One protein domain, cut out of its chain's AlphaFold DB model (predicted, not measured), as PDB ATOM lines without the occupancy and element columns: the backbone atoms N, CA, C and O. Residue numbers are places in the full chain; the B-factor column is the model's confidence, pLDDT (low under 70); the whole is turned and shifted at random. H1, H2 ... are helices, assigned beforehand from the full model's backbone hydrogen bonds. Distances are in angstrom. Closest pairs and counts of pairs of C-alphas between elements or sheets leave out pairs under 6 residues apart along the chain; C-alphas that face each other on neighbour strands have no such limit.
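AT A GLANCE: This is residues 46 to 113 of the 416 residues of an uncharacterized protein of Mytilus coruscus (UniProt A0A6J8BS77). One longer helix, H4, has two short helices, H1 and H3, packed on it and a third, H2, near it, and the rest of the printed part has no named element. Residues 46 to 52 stick out, and residues 95 to 113 have no named element. The 68 printed residues, all helix by class with 31 in named elements, under half, hold H1 to H4 in chain order; the whole is only just compact, close to loose, with radius of gyration of the C-alphas 12.9 A and spans 39 by 27 by 22 A.

IN THESE COORDINATES: H1 is residues 52 to 58, 11.4 A, from C-alpha 52 at (-34.072, 26.042, -28.088). H2 is residues 68 to 72, 6.3 A; H3 is 75 to 79, 5.9 A; H4 is 81 to 94, 20.0 A, to C-alpha 94 at (-40.713, 24.890, -43.643).

HOW THE PARTS SIT: H4 touches H1 with residues 87 to 91 alone, C-alphas of Asp 57 and Val 91 closest at 7.0 A, a shallow tilt of 29 degrees, the same way. H4 touches H3 with residues 82 to 88 alone, C-alphas of Ile 76 and Gly 84 closest at 4.5 A. H1 and H3 are apart. In H2, H3 and H4 every O i to N i+4 pair is within hydrogen-bond range; in H1 0 of 3 are, against 3 of 4 O i to N i+3 pairs.

THE WHOLE: The C-alphas of Ala 47 and Ser 113, farthest apart, are 40.4 A apart. The printed part has no cut and no long link between helices. The model's pLDDT is under 70 at residues 46 to 50 and 101 to 113.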
ATOM      1  N   VAL A  46     -28.230  33.240 -21.745       50.47
ATOM      2  CA  VAL A  46     -29.095  32.123 -21.368       50.47
ATOM      3  C   VAL A  46     -30.501  32.596 -20.985       50.47
ATOM      4  O   VAL A  46     -31.452  31.835 -21.119       50.47
ATOM      5  N   ALA A  47     -30.679  33.861 -20.594       48.81
ATOM      6  CA  ALA A  47     -31.972  34.362 -20.122       48.81
ATOM      7  C   ALA A  47     -32.956  34.783 -21.236       48.81
ATOM      8  O   ALA A  47     -34.121  35.044 -20.941       48.81
ATOM      9  N   SER A  48     -32.530  34.851 -22.507       50.19
ATOM     10  CA  SER A  48     -33.425  35.208 -23.632       50.19
ATOM     11  C   SER A  48     -33.382  34.256 -24.823       50.19
ATOM     12  O   SER A  48     -34.026  34.514 -25.841       50.19
ATOM     13  N   ILE A  49     -32.668  33.133 -24.705       52.44
ATOM     14  CA  ILE A  49     -32.867  32.046 -25.654       52.44
ATOM     15  C   ILE A  49     -34.245  31.484 -25.315       52.44
ATOM     16  O   ILE A  49     -34.431  30.819 -24.297       52.44
ATOM     17  N   GLY A  50     -35.231  31.845 -26.142       66.75
ATOM     18  CA  GLY A  50     -36.530  31.186 -26.185       66.75
ATOM     19  C   GLY A  50     -36.368  29.677 -26.364       66.75
ATOM     20  O   GLY A  50     -35.262  29.146 -26.318       66.75
ATOM     21  N   ASN A  51     -37.473  28.960 -26.555       75.50
ATOM     22  CA  ASN A  51     -37.427  27.510 -26.736       75.50
ATOM     23  C   ASN A  51     -36.270  27.134 -27.695       75.50
ATOM     24  O   ASN A  51     -36.240  27.662 -28.806       75.50
ATOM     25  N   PRO A  52     -35.283  26.302 -27.293       74.44
ATOM     26  CA  PRO A  52     -34.072  26.042 -28.088       74.44
ATOM     27  C   PRO A  52     -34.381  25.501 -29.491       74.44
ATOM     28  O   PRO A  52     -33.556  25.584 -30.399       74.44
ATOM     29  N   ILE A  53     -35.602  25.000 -29.684       77.56
ATOM     30  CA  ILE A  53     -36.146  24.568 -30.967       77.56
ATOM     31  C   ILE A  53     -36.300  25.746 -31.954       77.56
ATOM     32  O   ILE A  53     -36.121  25.558 -33.155       77.56
ATOM     33  N   ASP A  54     -36.568  26.963 -31.481       83.06
ATOM     34  CA  ASP A  54     -36.835  28.137 -32.324       83.06
ATOM     35  C   ASP A  54     -35.578  28.646 -33.052       83.06
ATOM     36  O   ASP A  54     -35.675  29.295 -34.092       83.06
ATOM     37  N   ILE A  55     -34.376  28.294 -32.575       86.50
ATOM     38  CA  ILE A  55     -33.118  28.609 -33.276       86.50
ATOM     39  C   ILE A  55     -33.101  27.950 -34.664       86.50
ATOM     40  O   ILE A  55     -32.614  28.540 -35.633       86.50
ATOM     41  N   TRP A  56     -33.693  26.762 -34.798       87.56
ATOM     42  CA  TRP A  56     -33.730  26.015 -36.056       87.56
ATOM     43  C   TRP A  56     -34.662  26.640 -37.097       87.56
ATOM     44  O   TRP A  56     -34.452  26.453 -38.297       87.56
ATOM     45  N   ASP A  57     -35.600  27.491 -36.674       85.62
ATOM     46  CA  ASP A  57     -36.431  28.283 -37.587       85.62
ATOM     47  C   ASP A  57     -35.641  29.396 -38.292       85.62
ATOM     48  O   ASP A  57     -36.130  29.963 -39.272       85.62
ATOM     49  N   SER A  58     -34.408  29.676 -37.861       85.62
ATOM     50  CA  SER A  58     -33.487  30.583 -38.557       85.62
ATOM     51  C   SER A  58     -32.507  29.869 -39.496       85.62
ATOM     52  O   SER A  58     -31.807  30.527 -40.265       85.62
ATOM     53  N   PHE A  59     -32.461  28.529 -39.471       85.31
ATOM     54  CA  PHE A  59     -31.561  27.755 -40.325       85.31
ATOM     55  C   PHE A  59     -31.902  28.001 -41.805       85.31
ATOM     56  O   PHE A  59     -33.086  28.013 -42.131       85.31
ATOM     57  N   PRO A  60     -30.948  28.212 -42.722       88.25
ATOM     58  CA  PRO A  60     -31.269  28.443 -44.129       88.25
ATOM     59  C   PRO A  60     -31.885  27.194 -44.777       88.25
ATOM     60  O   PRO A  60     -31.504  26.068 -44.464       88.25
ATOM     61  N   CYS A  61     -32.849  27.381 -45.683       90.50
ATOM     62  CA  CYS A  61     -33.346  26.275 -46.502       90.50
ATOM     63  C   CYS A  61     -32.305  25.878 -47.559       90.50
ATOM     64  O   CYS A  61     -31.637  26.765 -48.099       90.50
ATOM     65  N   PRO A  62     -32.164  24.577 -47.874       88.94
ATOM     66  CA  PRO A  62     -31.269  24.130 -48.934       88.94
ATOM     67  C   PRO A  62     -31.727  24.657 -50.308       88.94
ATOM     68  O   PRO A  62     -32.903  25.000 -50.484       88.94
ATOM     69  N   PRO A  63     -30.820  24.717 -51.299       89.38
ATOM     70  CA  PRO A  63     -31.181  25.029 -52.676       89.38
ATOM     71  C   PRO A  63     -32.242  24.056 -53.203       89.38
ATOM     72  O   PRO A  63     -32.146  22.850 -53.000       89.38
ATOM     73  N   LYS A  64     -33.234  24.564 -53.946       86.50
ATOM     74  CA  LYS A  64     -34.307  23.727 -54.521       86.50
ATOM     75  C   LYS A  64     -33.805  22.668 -55.508       86.50
ATOM     76  O   LYS A  64     -34.510  21.695 -55.740       86.50
ATOM     77  N   SER A  65     -32.630  22.872 -56.106       85.88
ATOM     78  CA  SER A  65     -31.995  21.907 -57.007       85.88
ATOM     79  C   SER A  65     -31.472  20.668 -56.281       85.88
ATOM     80  O   SER A  65     -31.316  19.634 -56.917       85.88
ATOM     81  N   GLU A  66     -31.201  20.765 -54.976       85.12
ATOM     82  CA  GLU A  66     -30.472  19.749 -54.209       85.12
ATOM     83  C   GLU A  66     -31.098  19.557 -52.810       85.12
ATOM     84  O   GLU A  66     -30.460  19.810 -51.784       85.12
ATOM     85  N   PRO A  67     -32.368  19.108 -52.721       81.25
ATOM     86  CA  PRO A  67     -33.014  18.838 -51.434       81.25
ATOM     87  C   PRO A  67     -32.383  17.644 -50.696       81.25
ATOM     88  O   PRO A  67     -32.570  17.494 -49.490       81.25
ATOM     89  N   GLU A  68     -31.627  16.805 -51.408       82.38
ATOM     90  CA  GLU A  68     -30.972  15.600 -50.889       82.38
ATOM     91  C   GLU A  68     -29.930  15.920 -49.811       82.38
ATOM     92  O   GLU A  68     -29.850  15.200 -48.820       82.38
ATOM     93  N   ILE A  69     -29.243  17.066 -49.908       84.12
ATOM     94  CA  ILE A  69     -28.253  17.517 -48.912       84.12
ATOM     95  C   ILE A  69     -28.878  17.610 -47.514       84.12
ATOM     96  O   ILE A  69     -28.248  17.296 -46.505       84.12
ATOM     97  N   PHE A  70     -30.145  18.024 -47.432       87.75
ATOM     98  CA  PHE A  70     -30.856  18.087 -46.158       87.75
ATOM     99  C   PHE A  70     -31.129  16.697 -45.573       87.75
ATOM    100  O   PHE A  70     -31.110  16.529 -44.353       87.75
ATOM    101  N   LEU A  71     -31.387  15.711 -46.434       84.31
ATOM    102  CA  LEU A  71     -31.657  14.328 -46.043       84.31
ATOM    103  C   LEU A  71     -30.374  13.569 -45.667       84.31
ATOM    104  O   LEU A  71     -30.454  12.613 -44.898       84.31
ATOM    105  N   GLU A  72     -29.216  13.997 -46.174       84.75
ATOM    106  CA  GLU A  72     -27.894  13.446 -45.844       84.75
ATOM    107  C   GLU A  72     -27.355  13.904 -44.483       84.75
ATOM    108  O   GLU A  72     -26.473  13.260 -43.916       84.75
ATOM    109  N   LEU A  73     -27.879  15.003 -43.936       84.62
ATOM    110  CA  LEU A  73     -27.488  15.472 -42.613       84.62
ATOM    111  C   LEU A  73     -27.917  14.470 -41.534       84.62
ATOM    112  O   LEU A  73     -29.083  14.086 -41.432       84.62
ATOM    113  N   ASP A  74     -26.972  14.112 -40.667       84.81
ATOM    114  CA  ASP A  74     -27.224  13.263 -39.506       84.81
ATOM    115  C   ASP A  74     -27.915  14.046 -38.373       84.81
ATOM    116  O   ASP A  74     -27.311  14.447 -37.374       84.81
ATOM    117  N   TRP A  75     -29.208  14.314 -38.566       86.88
ATOM    118  CA  TRP A  75     -30.054  15.007 -37.591       86.88
ATOM    119  C   TRP A  75     -30.160  14.232 -36.276       86.88
ATOM    120  O   TRP A  75     -30.166  14.836 -35.206       86.88
ATOM    121  N   ILE A  76     -30.231  12.900 -36.349       86.50
ATOM    122  CA  ILE A  76     -30.468  12.034 -35.192       86.50
ATOM    123  C   ILE A  76     -29.192  11.808 -34.386       86.50
ATOM    124  O   ILE A  76     -29.234  11.935 -33.163       86.50
ATOM    125  N   GLY A  77     -28.061  11.505 -35.024       82.00
ATOM    126  CA  GLY A  77     -26.813  11.263 -34.302       82.00
ATOM    127  C   GLY A  77     -26.268  12.524 -33.632       82.00
ATOM    128  O   GLY A  77     -25.700  12.437 -32.544       82.00
ATOM    129  N   LYS A  78     -26.514  13.713 -34.201       84.62
ATOM    130  CA  LYS A  78     -26.055  14.984 -33.610       84.62
ATOM    131  C   LYS A  78     -26.979  15.575 -32.548       84.62
ATOM    132  O   LYS A  78     -26.486  16.229 -31.633       84.62
ATOM    133  N   LEU A  79     -28.295  15.405 -32.682       85.81
ATOM    134  CA  LEU A  79     -29.282  16.054 -31.803       85.81
ATOM    135  C   LEU A  79     -30.020  15.063 -30.894       85.81
ATOM    136  O   LEU A  79     -30.772  15.480 -30.019       85.81
ATOM    137  N   GLY A  80     -29.802  13.759 -31.072       85.31
ATOM    138  CA  GLY A  80     -30.565  12.698 -30.423       85.31
ATOM    139  C   GLY A  80     -31.800  12.293 -31.233       85.31
ATOM    140  O   GLY A  80     -32.326  13.055 -32.039       85.31
ATOM    141  N   ALA A  81     -32.291  11.071 -31.009       85.69
ATOM    142  CA  ALA A  81     -33.375  10.480 -31.803       85.69
ATOM    143  C   ALA A  81     -34.679  11.287 -31.776       85.69
ATOM    144  O   ALA A  81     -35.301  11.489 -32.815       85.69
ATOM    145  N   THR A  82     -35.086  11.766 -30.600       86.25
ATOM    146  CA  THR A  82     -36.350  12.491 -30.437       86.25
ATOM    147  C   THR A  82     -36.251  13.913 -30.981       86.25
ATOM    148  O   THR A  82     -37.049  14.306 -31.830       86.25
ATOM    149  N   ASP A  83     -35.260  14.678 -30.520       87.94
ATOM    150  CA  ASP A  83     -35.126  16.091 -30.881       87.94
ATOM    151  C   ASP A  83     -34.667  16.253 -32.334       87.94
ATOM    152  O   ASP A  83     -35.181  17.112 -33.052       87.94
ATOM    153  N   GLY A  84     -33.775  15.375 -32.802       89.94
ATOM    154  CA  GLY A  84     -33.324  15.329 -34.188       89.94
ATOM    155  C   GLY A  84     -34.464  15.091 -35.171       89.94
ATOM    156  O   GLY A  84     -34.565  15.815 -36.159       89.94
ATOM    157  N   GLU A  85     -35.369  14.150 -34.887       89.88
ATOM    158  CA  GLU A  85     -36.522  13.892 -35.758       89.88
ATOM    159  C   GLU A  85     -37.528  15.056 -35.738       89.88
ATOM    160  O   GLU A  85     -38.011  15.475 -36.793       89.88
ATOM    161  N   ILE A  86     -37.797  15.644 -34.567       90.38
ATOM    162  CA  ILE A  86     -38.685  16.814 -34.444       90.38
ATOM    163  C   ILE A  86     -38.136  17.998 -35.248       90.38
ATOM    164  O   ILE A  86     -38.876  18.639 -36.002       90.38
ATOM    165  N   ILE A  87     -36.838  18.289 -35.111       91.12
ATOM    166  CA  ILE A  87     -36.175  19.390 -35.819       91.12
ATOM    167  C   ILE A  87     -36.129  19.104 -37.324       91.12
ATOM    168  O   ILE A  87     -36.498  19.976 -38.113       91.12
ATOM    169  N   ARG A  88     -35.770  17.880 -37.731       91.00
ATOM    170  CA  ARG A  88     -35.763  17.449 -39.137       91.00
ATOM    171  C   ARG A  88     -37.128  17.663 -39.788       91.00
ATOM    172  O   ARG A  88     -37.213  18.295 -40.841       91.00
ATOM    173  N   GLN A  89     -38.205  17.200 -39.156       90.69
ATOM    174  CA  GLN A  89     -39.562  17.383 -39.678       90.69
ATOM    175  C   GLN A  89     -39.964  18.859 -39.742       90.69
ATOM    176  O   GLN A  89     -40.577  19.291 -40.722       90.69
ATOM    177  N   ARG A  90     -39.600  19.651 -38.727       90.44
ATOM    178  CA  ARG A  90     -39.902  21.088 -38.674       90.44
ATOM    179  C   ARG A  90     -39.210  21.851 -39.804       90.44
ATOM    180  O   ARG A  90     -39.876  22.599 -40.523       90.44
ATOM    181  N   VAL A  91     -37.910  21.630 -40.002       91.31
ATOM    182  CA  VAL A  91     -37.137  22.302 -41.057       91.31
ATOM    183  C   VAL A  91     -37.580  21.833 -42.444       91.31
ATOM    184  O   VAL A  91     -37.798  22.675 -43.317       91.31
ATOM    185  N   ALA A  92     -37.809  20.531 -42.641       91.75
ATOM    186  CA  ALA A  92     -38.294  19.996 -43.913       91.75
ATOM    187  C   ALA A  92     -39.654  20.578 -44.303       91.75
ATOM    188  O   ALA A  92     -39.824  21.042 -45.428       91.75
ATOM    189  N   LYS A  93     -40.599  20.639 -43.357       91.88
ATOM    190  CA  LYS A  93     -41.919  21.236 -43.586       91.88
ATOM    191  C   LYS A  93     -41.819  22.710 -43.975       91.88
ATOM    192  O   LYS A  93     -42.547  23.161 -44.853       91.88
ATOM    193  N   ARG A  94     -40.928  23.469 -43.332       91.81
ATOM    194  CA  ARG A  94     -40.713  24.890 -43.643       91.81
ATOM    195  C   ARG A  94     -40.075  25.086 -45.023       91.81
ATOM    196  O   ARG A  94     -40.392  26.055 -45.703       91.81
ATOM    197  N   CYS A  95     -39.181  24.184 -45.418       90.62
ATOM    198  CA  CYS A  95     -38.469  24.246 -46.694       90.62
ATOM    199  C   CYS A  95     -39.170  23.493 -47.837       90.62
ATOM    200  O   CYS A  95     -38.590  23.389 -48.914       90.62
ATOM    201  N   ASP A  96     -40.394  22.997 -47.617       92.06
ATOM    202  CA  ASP A  96     -41.186  22.222 -48.584       92.06
ATOM    203  C   ASP A  96     -40.455  20.970 -49.114       92.06
ATOM    204  O   ASP A  96     -40.500  20.629 -50.294       92.06
ATOM    205  N   ILE A  97     -39.732  20.285 -48.221       89.06
ATOM    206  CA  ILE A  97     -38.998  19.053 -48.525       89.06
ATOM    207  C   ILE A  97     -39.870  17.867 -48.123       89.06
ATOM    208  O   ILE A  97     -40.202  17.686 -46.948       89.06
ATOM    209  N   SER A  98     -40.226  17.028 -49.094       86.31
ATOM    210  CA  SER A  98     -40.982  15.807 -48.834       86.31
ATOM    211  C   SER A  98     -40.093  14.765 -48.153       86.31
ATOM    212  O   SER A  98     -39.307  14.081 -48.810       86.31
ATOM    213  N   ILE A  99     -40.234  14.609 -46.838       82.25
ATOM    214  CA  ILE A  99     -39.672  13.455 -46.134       82.25
ATOM    215  C   ILE A  99     -40.560  12.255 -46.465       82.25
ATOM    216  O   ILE A  99     -41.667  12.130 -45.941       82.25
ATOM    217  N   SER A 100     -40.105  11.375 -47.355       75.06
ATOM    218  CA  SER A 100     -40.794  10.103 -47.561       75.06
ATOM    219  C   SER A 100     -40.576   9.228 -46.324       75.06
ATOM    220  O   SER A 100     -39.466   9.151 -45.799       75.06
ATOM    221  N   SER A 101     -41.613   8.544 -45.842       57.84
ATOM    222  CA  SER A 101     -41.497   7.619 -44.702       57.84
ATOM    223  C   SER A 101     -40.521   6.461 -44.960       57.84
ATOM    224  O   SER A 101     -40.066   5.826 -44.014       57.84
ATOM    225  N   SER A 102     -40.179   6.202 -46.230       49.53
ATOM    226  CA  SER A 102     -39.146   5.250 -46.655       49.53
ATOM    227  C   SER A 102     -37.735   5.842 -46.677       49.53
ATOM    228  O   SER A 102     -36.771   5.086 -46.604       49.53
ATOM    229  N   SER A 103     -37.592   7.172 -46.737       55.12
ATOM    230  CA  SER A 103     -36.340   7.864 -46.408       55.12
ATOM    231  C   SER A 103     -36.192   7.904 -44.889       55.12
ATOM    232  O   SER A 103     -36.199   8.963 -44.258       55.12
ATOM    233  N   GLY A 104     -36.117   6.715 -44.286       52.75
ATOM    234  CA  GLY A 104     -35.745   6.577 -42.887       52.75
ATOM    235  C   GLY A 104     -34.468   7.376 -42.616       52.75
ATOM    236  O   GLY A 104     -33.723   7.676 -43.557       52.75
ATOM    237  N   PRO A 105     -34.220   7.785 -41.364       53.56
ATOM    238  CA  PRO A 105     -32.935   8.366 -41.011       53.56
ATOM    239  C   PRO A 105     -31.858   7.432 -41.549       53.56
ATOM    240  O   PRO A 105     -31.811   6.263 -41.164       53.56
ATOM    241  N   ARG A 106     -31.071   7.914 -42.522       54.72
ATOM    242  CA  ARG A 106     -29.905   7.169 -42.979       54.72
ATOM    243  C   ARG A 106     -29.100   6.950 -41.700       54.72
ATOM    244  O   ARG A 106     -28.834   7.943 -41.019       54.72
ATOM    245  N   PRO A 107     -28.864   5.694 -41.287       44.84
ATOM    246  CA  PRO A 107     -28.236   5.426 -40.008       44.84
ATOM    247  C   PRO A 107     -26.950   6.241 -39.927       44.84
ATOM    248  O   PRO A 107     -26.172   6.268 -40.878       44.84
ATOM    249  N   ALA A 108     -26.745   6.921 -38.801       49.34
ATOM    250  CA  ALA A 108     -25.519   7.658 -38.510       49.34
ATOM    251  C   ALA A 108     -24.259   6.779 -38.657       49.34
ATOM    252  O   ALA A 108     -23.164   7.308 -38.748       49.34
ATOM    253  N   ASP A 109     -24.410   5.455 -38.779       44.47
ATOM    254  CA  ASP A 109     -23.359   4.486 -39.104       44.47
ATOM    255  C   ASP A 109     -22.659   4.714 -40.460       44.47
ATOM    256  O   ASP A 109     -21.668   4.050 -40.752       44.47
ATOM    257  N   TYR A 110     -23.072   5.699 -41.269       45.97
ATOM    258  CA  TYR A 110     -22.214   6.237 -42.338       45.97
ATOM    259  C   TYR A 110     -21.095   7.167 -41.812       45.97
ATOM    260  O   TYR A 110     -20.380   7.782 -42.601       45.97
ATOM    261  N   THR A 111     -20.882   7.248 -40.491       42.25
ATOM    262  CA  THR A 111     -19.647   7.767 -39.874       42.25
ATOM    263  C   THR A 111     -18.512   6.743 -39.821       42.25
ATOM    264  O   THR A 111     -17.627   6.845 -38.977       42.25
ATOM    265  N   GLU A 112     -18.467   5.781 -40.733       40.91
ATOM    266  CA  GLU A 112     -17.187   5.232 -41.156       40.91
ATOM    267  C   GLU A 112     -16.961   5.675 -42.587       40.91
ATOM    268  O   GLU A 112     -17.724   5.282 -43.464       40.91
ATOM    269  N   SER A 113     -15.974   6.556 -42.784       42.62
ATOM    270  CA  SER A 113     -14.784   6.398 -43.642       42.62
ATOM    271  C   SER A 113     -14.862   5.514 -44.898       42.62
ATOM    272  O   SER A 113     -13.834   5.121 -45.446       42.62
TER     273      SER A 113